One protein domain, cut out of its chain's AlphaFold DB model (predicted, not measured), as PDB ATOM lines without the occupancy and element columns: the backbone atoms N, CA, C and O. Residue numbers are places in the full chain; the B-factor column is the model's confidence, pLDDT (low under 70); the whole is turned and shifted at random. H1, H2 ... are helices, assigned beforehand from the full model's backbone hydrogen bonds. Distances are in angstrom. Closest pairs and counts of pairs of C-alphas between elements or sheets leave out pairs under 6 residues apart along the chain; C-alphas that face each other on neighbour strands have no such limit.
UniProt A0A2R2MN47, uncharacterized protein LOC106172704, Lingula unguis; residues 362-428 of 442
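What this domain is: This is residues 362 to 428 of the 442 residues of the protein "uncharacterized protein LOC106172704" of Lingula unguis (UniProt A0A2R2MN47). Three helices make a small, loosely packed body at one end, with H2 and H3 each packing on part of H1 and H3 crossing it nearly at right angles; a long link then leads away to H4, which touches no helix. Residues 406 to 412 of that link and residues 417 to 428, of which 417 to 423 belong to H4, stick out from the body. The printed part has 67 residues, with four named helices in the order H1, H2, H3, H4 and no named strand, and its class is all helix. The whole is loose, with a radius of gyration of the C-alphas of 15.5 A, and elongated, spanning 48 by 29 by 20 A.

Where its parts are: H1, residues 364 to 376, begins with C-alpha 364 at (-13.869, 3.696, -19.668) and is 18.6 A long from first to last C-alpha. H2, residues 378 to 386, measures 12.1 A. H3, residues 395 to 402, measures 10.1 A. H4, residues 414 to 423, measures 14.1 A and ends with C-alpha 423 at (4.524, 1.544, -22.989).

How they stand to each other: H1 touches H2 with residues 370 to 374 alone; their closest C-alphas, those of Lys 374 and Tyr 381, are 5.4 A apart. The two run opposite ways at a steep tilt of 54 degrees. H1 touches H3 with residues 367 to 371 alone, about perpendicular at 79 degrees; the closest C-alphas, those of Leu 371 and Leu 398, are 6.7 A apart. H2 and H3 are only just apart, at 8.2 A. H4 is apart from H1, H2 and H3. In H1, H2 and H4 every O i to N i+4 pair is within hydrogen-bond range; in H3, 3 of 4 are.

The domain as a whole: The C-alphas farthest apart, those of Ser 387 and Lys 428, are separated by 48.7 A. The printed part has no cut. The link from H1 to H2 is tight, that from H2 to H3 short, and that from H3 to H4 long, with 11 residues. The mean pLDDT of the printed part is 90.2, and no printed residue is under 70.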
ATOM      1  N   TRP A 362     -20.863   2.903 -17.829       91.50
ATOM      2  CA  TRP A 362     -20.086   4.018 -18.364       91.50
ATOM      3  C   TRP A 362     -18.926   3.551 -19.238       91.50
ATOM      4  O   TRP A 362     -18.225   2.593 -18.910       91.50
ATOM      5  N   HIS A 363     -18.661   4.283 -20.321       91.50
ATOM      6  CA  HIS A 363     -17.466   4.047 -21.127       91.50
ATOM      7  C   HIS A 363     -16.172   4.326 -20.324       91.50
ATOM      8  O   HIS A 363     -16.102   5.345 -19.628       91.50
ATOM      9  N   PRO A 364     -15.097   3.518 -20.453       88.81
ATOM     10  CA  PRO A 364     -13.869   3.696 -19.668       88.81
ATOM     11  C   PRO A 364     -13.221   5.080 -19.799       88.81
ATOM     12  O   PRO A 364     -12.732   5.634 -18.816       88.81
ATOM     13  N   MET A 365     -13.246   5.685 -20.991       85.44
ATOM     14  CA  MET A 365     -12.720   7.048 -21.173       85.44
ATOM     15  C   MET A 365     -13.529   8.106 -20.412       85.44
ATOM     16  O   MET A 365     -12.940   9.055 -19.902       85.44
ATOM     17  N   MET A 366     -14.848   7.924 -20.270       93.12
ATOM     18  CA  MET A 366     -15.680   8.816 -19.457       93.12
ATOM     19  C   MET A 366     -15.327   8.712 -17.976       93.12
ATOM     20  O   MET A 366     -15.215   9.736 -17.304       93.12
ATOM     21  N   ILE A 367     -15.093   7.493 -17.480       93.62
ATOM     22  CA  ILE A 367     -14.619   7.266 -16.110       93.62
ATOM     23  C   ILE A 367     -13.269   7.955 -15.883       93.62
ATOM     24  O   ILE A 367     -13.130   8.705 -14.920       93.62
ATOM     25  N   ARG A 368     -12.299   7.770 -16.790       89.56
ATOM     26  CA  ARG A 368     -10.978   8.423 -16.703       89.56
ATOM     27  C   ARG A 368     -11.091   9.946 -16.680       89.56
ATOM     28  O   ARG A 368     -10.469  10.588 -15.838       89.56
ATOM     29  N   TRP A 369     -11.914  10.518 -17.558       93.38
ATOM     30  CA  TRP A 369     -12.156  11.960 -17.592       93.38
ATOM     31  C   TRP A 369     -12.803  12.469 -16.295       93.38
ATOM     32  O   TRP A 369     -12.347  13.460 -15.731       93.38
ATOM     33  N   CYS A 370     -13.801  11.761 -15.761       95.38
ATOM     34  CA  CYS A 370     -14.448  12.126 -14.499       95.38
ATOM     35  C   CYS A 370     -13.502  12.013 -13.292       95.38
ATOM     36  O   CYS A 370     -13.532  12.876 -12.417       95.38
ATOM     37  N   LEU A 371     -12.641  10.987 -13.248       93.62
ATOM     38  CA  LEU A 371     -11.595  10.856 -12.226       93.62
ATOM     39  C   LEU A 371     -10.611  12.028 -12.291       93.62
ATOM     40  O   LEU A 371     -10.284  12.600 -11.253       93.62
ATOM     41  N   GLN A 372     -10.198  12.429 -13.497       93.44
ATOM     42  CA  GLN A 372      -9.331  13.590 -13.696       93.44
ATOM     43  C   GLN A 372     -10.011  14.897 -13.263       93.44
ATOM     44  O   GLN A 372      -9.408  15.724 -12.589       93.44
ATOM     45  N   LEU A 373     -11.284  15.087 -13.607       93.69
ATOM     46  CA  LEU A 373     -12.037  16.270 -13.193       93.69
ATOM     47  C   LEU A 373     -12.170  16.341 -11.661       93.69
ATOM     48  O   LEU A 373     -11.937  17.393 -11.064       93.69
ATOM     49  N   LYS A 374     -12.480  15.209 -11.018       95.81
ATOM     50  CA  LYS A 374     -12.584  15.084  -9.557       95.81
ATOM     51  C   LYS A 374     -11.238  15.312  -8.856       95.81
ATOM     52  O   LYS A 374     -11.232  15.922  -7.787       95.81
ATOM     53  N   SER A 375     -10.125  14.848  -9.434       91.38
ATOM     54  CA  SER A 375      -8.780  15.039  -8.868       91.38
ATOM     55  C   SER A 375      -8.320  16.497  -8.943       91.38
ATOM     56  O   SER A 375      -7.647  16.965  -8.026       91.38
ATOM     57  N   ILE A 376      -8.737  17.234  -9.980       93.56
ATOM     58  CA  ILE A 376      -8.496  18.678 -10.104       93.56
ATOM     59  C   ILE A 376      -9.365  19.462  -9.111       93.56
ATOM     60  O   ILE A 376      -8.858  20.313  -8.383       93.56
ATOM     61  N   SER A 377     -10.678  19.204  -9.075       96.62
ATOM     62  CA  SER A 377     -11.597  19.871  -8.147       96.62
ATOM     63  C   SER A 377     -12.832  19.026  -7.856       96.62
ATOM     64  O   SER A 377     -13.794  18.976  -8.627       96.62
ATOM     65  N   ARG A 378     -12.851  18.411  -6.670       96.06
ATOM     66  CA  ARG A 378     -13.989  17.611  -6.200       96.06
ATOM     67  C   ARG A 378     -15.277  18.431  -6.076       96.06
ATOM     68  O   ARG A 378     -16.336  17.948  -6.455       96.06
ATOM     69  N   ALA A 379     -15.180  19.676  -5.605       95.44
ATOM     70  CA  ALA A 379     -16.336  20.563  -5.475       95.44
ATOM     71  C   ALA A 379     -16.951  20.913  -6.839       95.44
ATOM     72  O   ALA A 379     -18.173  20.920  -6.970       95.44
ATOM     73  N   ALA A 380     -16.118  21.154  -7.860       95.44
ATOM     74  CA  ALA A 380     -16.601  21.409  -9.216       95.44
ATOM     75  C   ALA A 380     -17.288  20.169  -9.804       95.44
ATOM     76  O   ALA A 380     -18.377  20.284 -10.361       95.44
ATOM     77  N   TYR A 381     -16.698  18.984  -9.622       97.06
ATOM     78  CA  TYR A 381     -17.310  17.724 -10.042       97.06
ATOM     79  C   TYR A 381     -18.685  17.503  -9.389       97.06
ATOM     80  O   TYR A 381     -19.664  17.235 -10.086       97.06
ATOM     81  N   ASP A 382     -18.779  17.671  -8.066       96.31
ATOM     82  CA  ASP A 382     -20.033  17.495  -7.331       96.31
ATOM     83  C   ASP A 382     -21.091  18.524  -7.758       96.31
ATOM     84  O   ASP A 382     -22.265  18.177  -7.864       96.31
ATOM     85  N   LEU A 383     -20.694  19.773  -8.030       97.00
ATOM     86  CA  LEU A 383     -21.597  20.814  -8.523       97.00
ATOM     87  C   LEU A 383     -22.153  20.470  -9.910       97.00
ATOM     88  O   LEU A 383     -23.361  20.554 -10.111       97.00
ATOM     89  N   ILE A 384     -21.295  20.046 -10.844       95.94
ATOM     90  CA  ILE A 384     -21.703  19.652 -12.202       95.94
ATOM     91  C   ILE A 384     -22.624  18.428 -12.163       95.94
ATOM     92  O   ILE A 384     -23.595  18.359 -12.910       95.94
ATOM     93  N   ASN A 385     -22.340  17.466 -11.285       95.06
ATOM     94  CA  ASN A 385     -23.164  16.270 -11.147       95.06
ATOM     95  C   ASN A 385     -24.532  16.586 -10.517       95.06
ATOM     96  O   ASN A 385     -25.558  16.072 -10.953       95.06
ATOM     97  N   LYS A 386     -24.564  17.459  -9.500       95.19
ATOM     98  CA  LYS A 386     -25.799  17.864  -8.808       95.19
ATOM     99  C   LYS A 386     -26.659  18.832  -9.611       95.19
ATOM    100  O   LYS A 386     -27.866  18.856  -9.396       95.19
ATOM    101  N   SER A 387     -26.070  19.625 -10.505       96.62
ATOM    102  CA  SER A 387     -26.834  20.563 -11.335       96.62
ATOM    103  C   SER A 387     -27.776  19.855 -12.308       96.62
ATOM    104  O   SER A 387     -28.686  20.485 -12.834       96.62
ATOM    105  N   GLY A 388     -27.546  18.564 -12.582       90.94
ATOM    106  CA  GLY A 388     -28.307  17.792 -13.561       90.94
ATOM    107  C   GLY A 388     -28.012  18.177 -15.012       90.94
ATOM    108  O   GLY A 388     -28.526  17.527 -15.918       90.94
ATOM    109  N   PHE A 389     -27.164  19.187 -15.244       91.81
ATOM    110  CA  PHE A 389     -26.800  19.639 -16.587       91.81
ATOM    111  C   PHE A 389     -26.021  18.562 -17.346       91.81
ATOM    112  O   PHE A 389     -26.317  18.274 -18.503       91.81
ATOM    113  N   PHE A 390     -25.064  17.920 -16.667       93.69
ATOM    114  CA  PHE A 390     -24.424  16.713 -17.163       93.69
ATOM    115  C   PHE A 390     -24.794  15.526 -16.303       93.69
ATOM    116  O   PHE A 390     -24.682  15.517 -15.078       93.69
ATOM    117  N   SER A 391     -25.157  14.464 -16.991       93.31
ATOM    118  CA  SER A 391     -25.380  13.174 -16.402       93.31
ATOM    119  C   SER A 391     -24.011  12.503 -16.255       93.31
ATOM    120  O   SER A 391     -23.434  12.031 -17.229       93.31
ATOM    121  N   LEU A 392     -23.455  12.501 -15.042       95.31
ATOM    122  CA  LEU A 392     -22.134  11.930 -14.748       95.31
ATOM    123  C   LEU A 392     -22.252  10.610 -13.959       95.31
ATOM    124  O   LEU A 392     -23.336  10.298 -13.442       95.31
ATOM    125  N   PRO A 393     -21.170   9.806 -13.879       95.31
ATOM    126  CA  PRO A 393     -21.071   8.717 -12.916       95.31
ATOM    127  C   PRO A 393     -21.328   9.218 -11.492       95.31
ATOM    128  O   PRO A 393     -21.121  10.387 -11.180       95.31
ATOM    129  N   THR A 394     -21.778   8.346 -10.597       93.94
ATOM    130  CA  THR A 394     -21.913   8.739  -9.190       93.94
ATOM    131  C   THR A 394     -20.550   8.733  -8.502       93.94
ATOM    132  O   THR A 394     -19.629   8.026  -8.920       93.94
ATOM    133  N   SER A 395     -20.423   9.455  -7.386       94.12
ATOM    134  CA  SER A 395     -19.206   9.415  -6.566       94.12
ATOM    135  C   SER A 395     -18.884   8.001  -6.077       94.12
ATOM    136  O   SER A 395     -17.708   7.673  -5.927       94.12
ATOM    137  N   ARG A 396     -19.908   7.152  -5.883       93.00
ATOM    138  CA  ARG A 396     -19.728   5.734  -5.561       93.00
ATOM    139  C   ARG A 396     -19.113   4.973  -6.731       93.00
ATOM    140  O   ARG A 396     -18.088   4.337  -6.536       93.00
ATOM    141  N   THR A 397     -19.671   5.124  -7.933       93.19
ATOM    142  CA  THR A 397     -19.123   4.514  -9.153       93.19
ATOM    143  C   THR A 397     -17.658   4.897  -9.344       93.19
ATOM    144  O   THR A 397     -16.835   4.029  -9.589       93.19
ATOM    145  N   LEU A 398     -17.299   6.177  -9.187       94.75
ATOM    146  CA  LEU A 398     -15.898   6.595  -9.304       94.75
ATOM    147  C   LEU A 398     -14.996   6.001  -8.219       94.75
ATOM    148  O   LEU A 398     -13.850   5.690  -8.518       94.75
ATOM    149  N   CYS A 399     -15.492   5.848  -6.989       92.06
ATOM    150  CA  CYS A 399     -14.734   5.246  -5.891       92.06
ATOM    151  C   CYS A 399     -14.283   3.819  -6.234       92.06
ATOM    152  O   CYS A 399     -13.143   3.457  -5.954       92.06
ATOM    153  N   ASP A 400     -15.146   3.037  -6.890       90.44
ATOM    154  CA  ASP A 400     -14.825   1.663  -7.288       90.44
ATOM    155  C   ASP A 400     -13.679   1.621  -8.324       90.44
ATOM    156  O   ASP A 400     -12.864   0.701  -8.318       90.44
ATOM    157  N   TYR A 401     -13.555   2.652  -9.172       91.81
ATOM    158  CA  TYR A 401     -12.453   2.780 -10.138       91.81
ATOM    159  C   TYR A 401     -11.198   3.457  -9.570       91.81
ATOM    160  O   TYR A 401     -10.096   3.195 -10.047       91.81
ATOM    161  N   GLU A 402     -11.341   4.320  -8.563       88.19
ATOM    162  CA  GLU A 402     -10.227   5.018  -7.904       88.19
ATOM    163  C   GLU A 402      -9.305   4.032  -7.169       88.19
ATOM    164  O   GLU A 402      -8.089   4.214  -7.139       88.19
ATOM    165  N   HIS A 403      -9.869   2.940  -6.650       80.00
ATOM    166  CA  HIS A 403      -9.144   1.905  -5.912       80.00
ATOM    167  C   HIS A 403      -8.754   0.682  -6.750       80.00
ATOM    168  O   HIS A 403      -8.362  -0.338  -6.185       80.00
ATOM    169  N   TYR A 404      -8.815   0.765  -8.084       79.69
ATOM    170  CA  TYR A 404      -8.432  -0.359  -8.944       79.69
ATOM    171  C   TYR A 404      -6.974  -0.807  -8.716       79.69
ATOM    172  O   TYR A 404      -6.648  -1.984  -8.853       79.69
ATOM    173  N   THR A 405      -6.091   0.113  -8.317       74.62
ATOM    174  CA  THR A 405      -4.734  -0.209  -7.867       74.62
ATOM    175  C   THR A 405      -4.673  -0.175  -6.342       74.62
ATOM    176  O   THR A 405      -4.437   0.861  -5.725       74.62
ATOM    177  N   SER A 406      -4.873  -1.326  -5.702       70.69
ATOM    178  CA  SER A 406      -4.675  -1.475  -4.259       70.69
ATOM    179  C   SER A 406      -3.187  -1.334  -3.907       70.69
ATOM    180  O   SER A 406      -2.413  -2.290  -3.887       70.69
ATOM    181  N   LEU A 407      -2.753  -0.100  -3.653       78.25
ATOM    182  CA  LEU A 407      -1.419   0.187  -3.135       78.25
ATOM    183  C   LEU A 407      -1.420  -0.032  -1.623       78.25
ATOM    184  O   LEU A 407      -2.142   0.642  -0.893       78.25
ATOM    185  N   SER A 408      -0.592  -0.962  -1.144       80.12
ATOM    186  CA  SER A 408      -0.274  -1.032   0.284       80.12
ATOM    187  C   SER A 408       0.855  -0.042   0.598       80.12
ATOM    188  O   SER A 408       1.792   0.072  -0.200       80.12
ATOM    189  N   PRO A 409       0.794   0.683   1.732       80.06
ATOM    190  CA  PRO A 409       1.874   1.569   2.151       80.06
ATOM    191  C   PRO A 409       3.225   0.844   2.138       80.06
ATOM    192  O   PRO A 409       3.333  -0.289   2.603       80.06
ATOM    193  N   GLY A 410       4.249   1.489   1.579       81.88
ATOM    194  CA  GLY A 410       5.601   0.930   1.489       81.88
ATOM    195  C   GLY A 410       5.831  -0.074   0.354       81.88
ATOM    196  O   GLY A 410       6.964  -0.514   0.183       81.88
ATOM    197  N   LYS A 411       4.815  -0.418  -0.455       82.62
ATOM    198  CA  LYS A 411       4.999  -1.272  -1.639       82.62
ATOM    199  C   LYS A 411       4.919  -0.473  -2.932       82.62
ATOM    200  O   LYS A 411       4.015   0.332  -3.146       82.62
ATOM    201  N   VAL A 412       5.860  -0.747  -3.828       83.50
ATOM    202  CA  VAL A 412       5.845  -0.248  -5.203       83.50
ATOM    203  C   VAL A 412       4.952  -1.161  -6.043       83.50
ATOM    204  O   VAL A 412       5.069  -2.384  -5.976       83.50
ATOM    205  N   ASN A 413       4.059  -0.587  -6.852       84.31
ATOM    206  CA  ASN A 413       3.236  -1.369  -7.773       84.31
ATOM    207  C   ASN A 413       4.061  -1.804  -8.986       84.31
ATOM    208  O   ASN A 413       4.172  -1.080  -9.976       84.31
ATOM    209  N   ALA A 414       4.635  -3.001  -8.885       88.00
ATOM    210  CA  ALA A 414       5.459  -3.594  -9.930       88.00
ATOM    211  C   ALA A 414       4.711  -3.727 -11.266       88.00
ATOM    212  O   ALA A 414       5.302  -3.490 -12.316       88.00
ATOM    213  N   HIS A 415       3.409  -4.037 -11.240       85.12
ATOM    214  CA  HIS A 415       2.606  -4.163 -12.457       85.12
ATOM    215  C   HIS A 415       2.470  -2.821 -13.184       85.12
ATOM    216  O   HIS A 415       2.659  -2.749 -14.396       85.12
ATOM    217  N   PHE A 416       2.181  -1.745 -12.448       84.75
ATOM    218  CA  PHE A 416       2.118  -0.403 -13.026       84.75
ATOM    219  C   PHE A 416       3.466   0.014 -13.619       84.75
ATOM    220  O   PHE A 416       3.510   0.486 -14.751       84.75
ATOM    221  N   LEU A 417       4.570  -0.201 -12.893       86.81
ATOM    222  CA  LEU A 417       5.903   0.108 -13.414       86.81
ATOM    223  C   LEU A 417       6.222  -0.690 -14.676       86.81
ATOM    224  O   LEU A 417       6.673  -0.102 -15.651       86.81
ATOM    225  N   LYS A 418       5.935  -1.995 -14.685       89.44
ATOM    226  CA  LYS A 418       6.116  -2.848 -15.863       89.44
ATOM    227  C   LYS A 418       5.333  -2.307 -17.062       89.44
ATOM    228  O   LYS A 418       5.913  -2.126 -18.124       89.44
ATOM    229  N   GLN A 419       4.064  -1.947 -16.863       85.12
ATOM    230  CA  GLN A 419       3.228  -1.370 -17.914       85.12
ATOM    231  C   GLN A 419       3.782  -0.041 -18.448       85.12
ATOM    232  O   GLN A 419       3.730   0.201 -19.649       85.12
ATOM    233  N   GLN A 420       4.318   0.825 -17.581       86.12
ATOM    234  CA  GLN A 420       4.942   2.080 -18.017       86.12
ATOM    235  C   GLN A 420       6.246   1.834 -18.789       86.12
ATOM    236  O   GLN A 420       6.472   2.463 -19.817       86.12
ATOM    237  N   VAL A 421       7.083   0.901 -18.327       89.88
ATOM    238  CA  VAL A 421       8.335   0.515 -18.998       89.88
ATOM    239  C   VAL A 421       8.058  -0.076 -20.384       89.88
ATOM    240  O   VAL A 421       8.740   0.273 -21.347       89.88
ATOM    241  N   GLU A 422       7.032  -0.922 -20.500       91.75
ATOM    242  CA  GLU A 422       6.577  -1.489 -21.774       91.75
ATOM    243  C   GLU A 422       6.001  -0.412 -22.701       91.75
ATOM    244  O   GLU A 422       6.381  -0.353 -23.867       91.75
ATOM    245  N   ALA A 423       5.149   0.485 -22.192       86.06
ATOM    246  CA  ALA A 423       4.524   1.544 -22.989       86.06
ATOM    247  C   ALA A 423       5.526   2.572 -23.543       86.06
ATOM    248  O   ALA A 423       5.295   3.150 -24.600       86.06
ATOM    249  N   ILE A 424       6.633   2.803 -22.832       90.88
ATOM    250  CA  ILE A 424       7.725   3.685 -23.270       90.88
ATOM    251  C   ILE A 424       8.662   2.966 -24.261       90.88
ATOM    252  O   ILE A 424       9.542   3.594 -24.843       90.88
ATOM    253  N   GLU A 425       8.478   1.656 -24.467       94.50
ATOM    254  CA  GLU A 425       9.381   0.795 -25.234       94.50
ATOM    255  C   GLU A 425      10.834   0.938 -24.757       94.50
ATOM    256  O   GLU A 425      11.757   1.139 -25.544       94.50
ATOM    257  N   PHE A 426      11.042   0.859 -23.437       88.69
ATOM    258  CA  PHE A 426      12.311   1.205 -22.781       88.69
ATOM    259  C   PHE A 426      13.551   0.518 -23.386       88.69
ATOM    260  O   PHE A 426      14.635   1.102 -23.407       88.69
ATOM    261  N   SER A 427      13.403  -0.697 -23.927       92.94
ATOM    262  CA  SER A 427      14.475  -1.435 -24.610       92.94
ATOM    263  C   SER A 427      14.985  -0.752 -25.882       92.94
ATOM    264  O   SER A 427      16.155  -0.919 -26.224       92.94
ATOM    265  N   LYS A 428      14.143   0.034 -26.561       95.94
ATOM    266  CA  LYS A 428      14.479   0.761 -27.792       95.94
ATOM    267  C   LYS A 428      15.072   2.148 -27.529       95.94
ATOM    268  O   LYS A 428      15.513   2.810 -28.466       95.94
TER     269      LYS A 428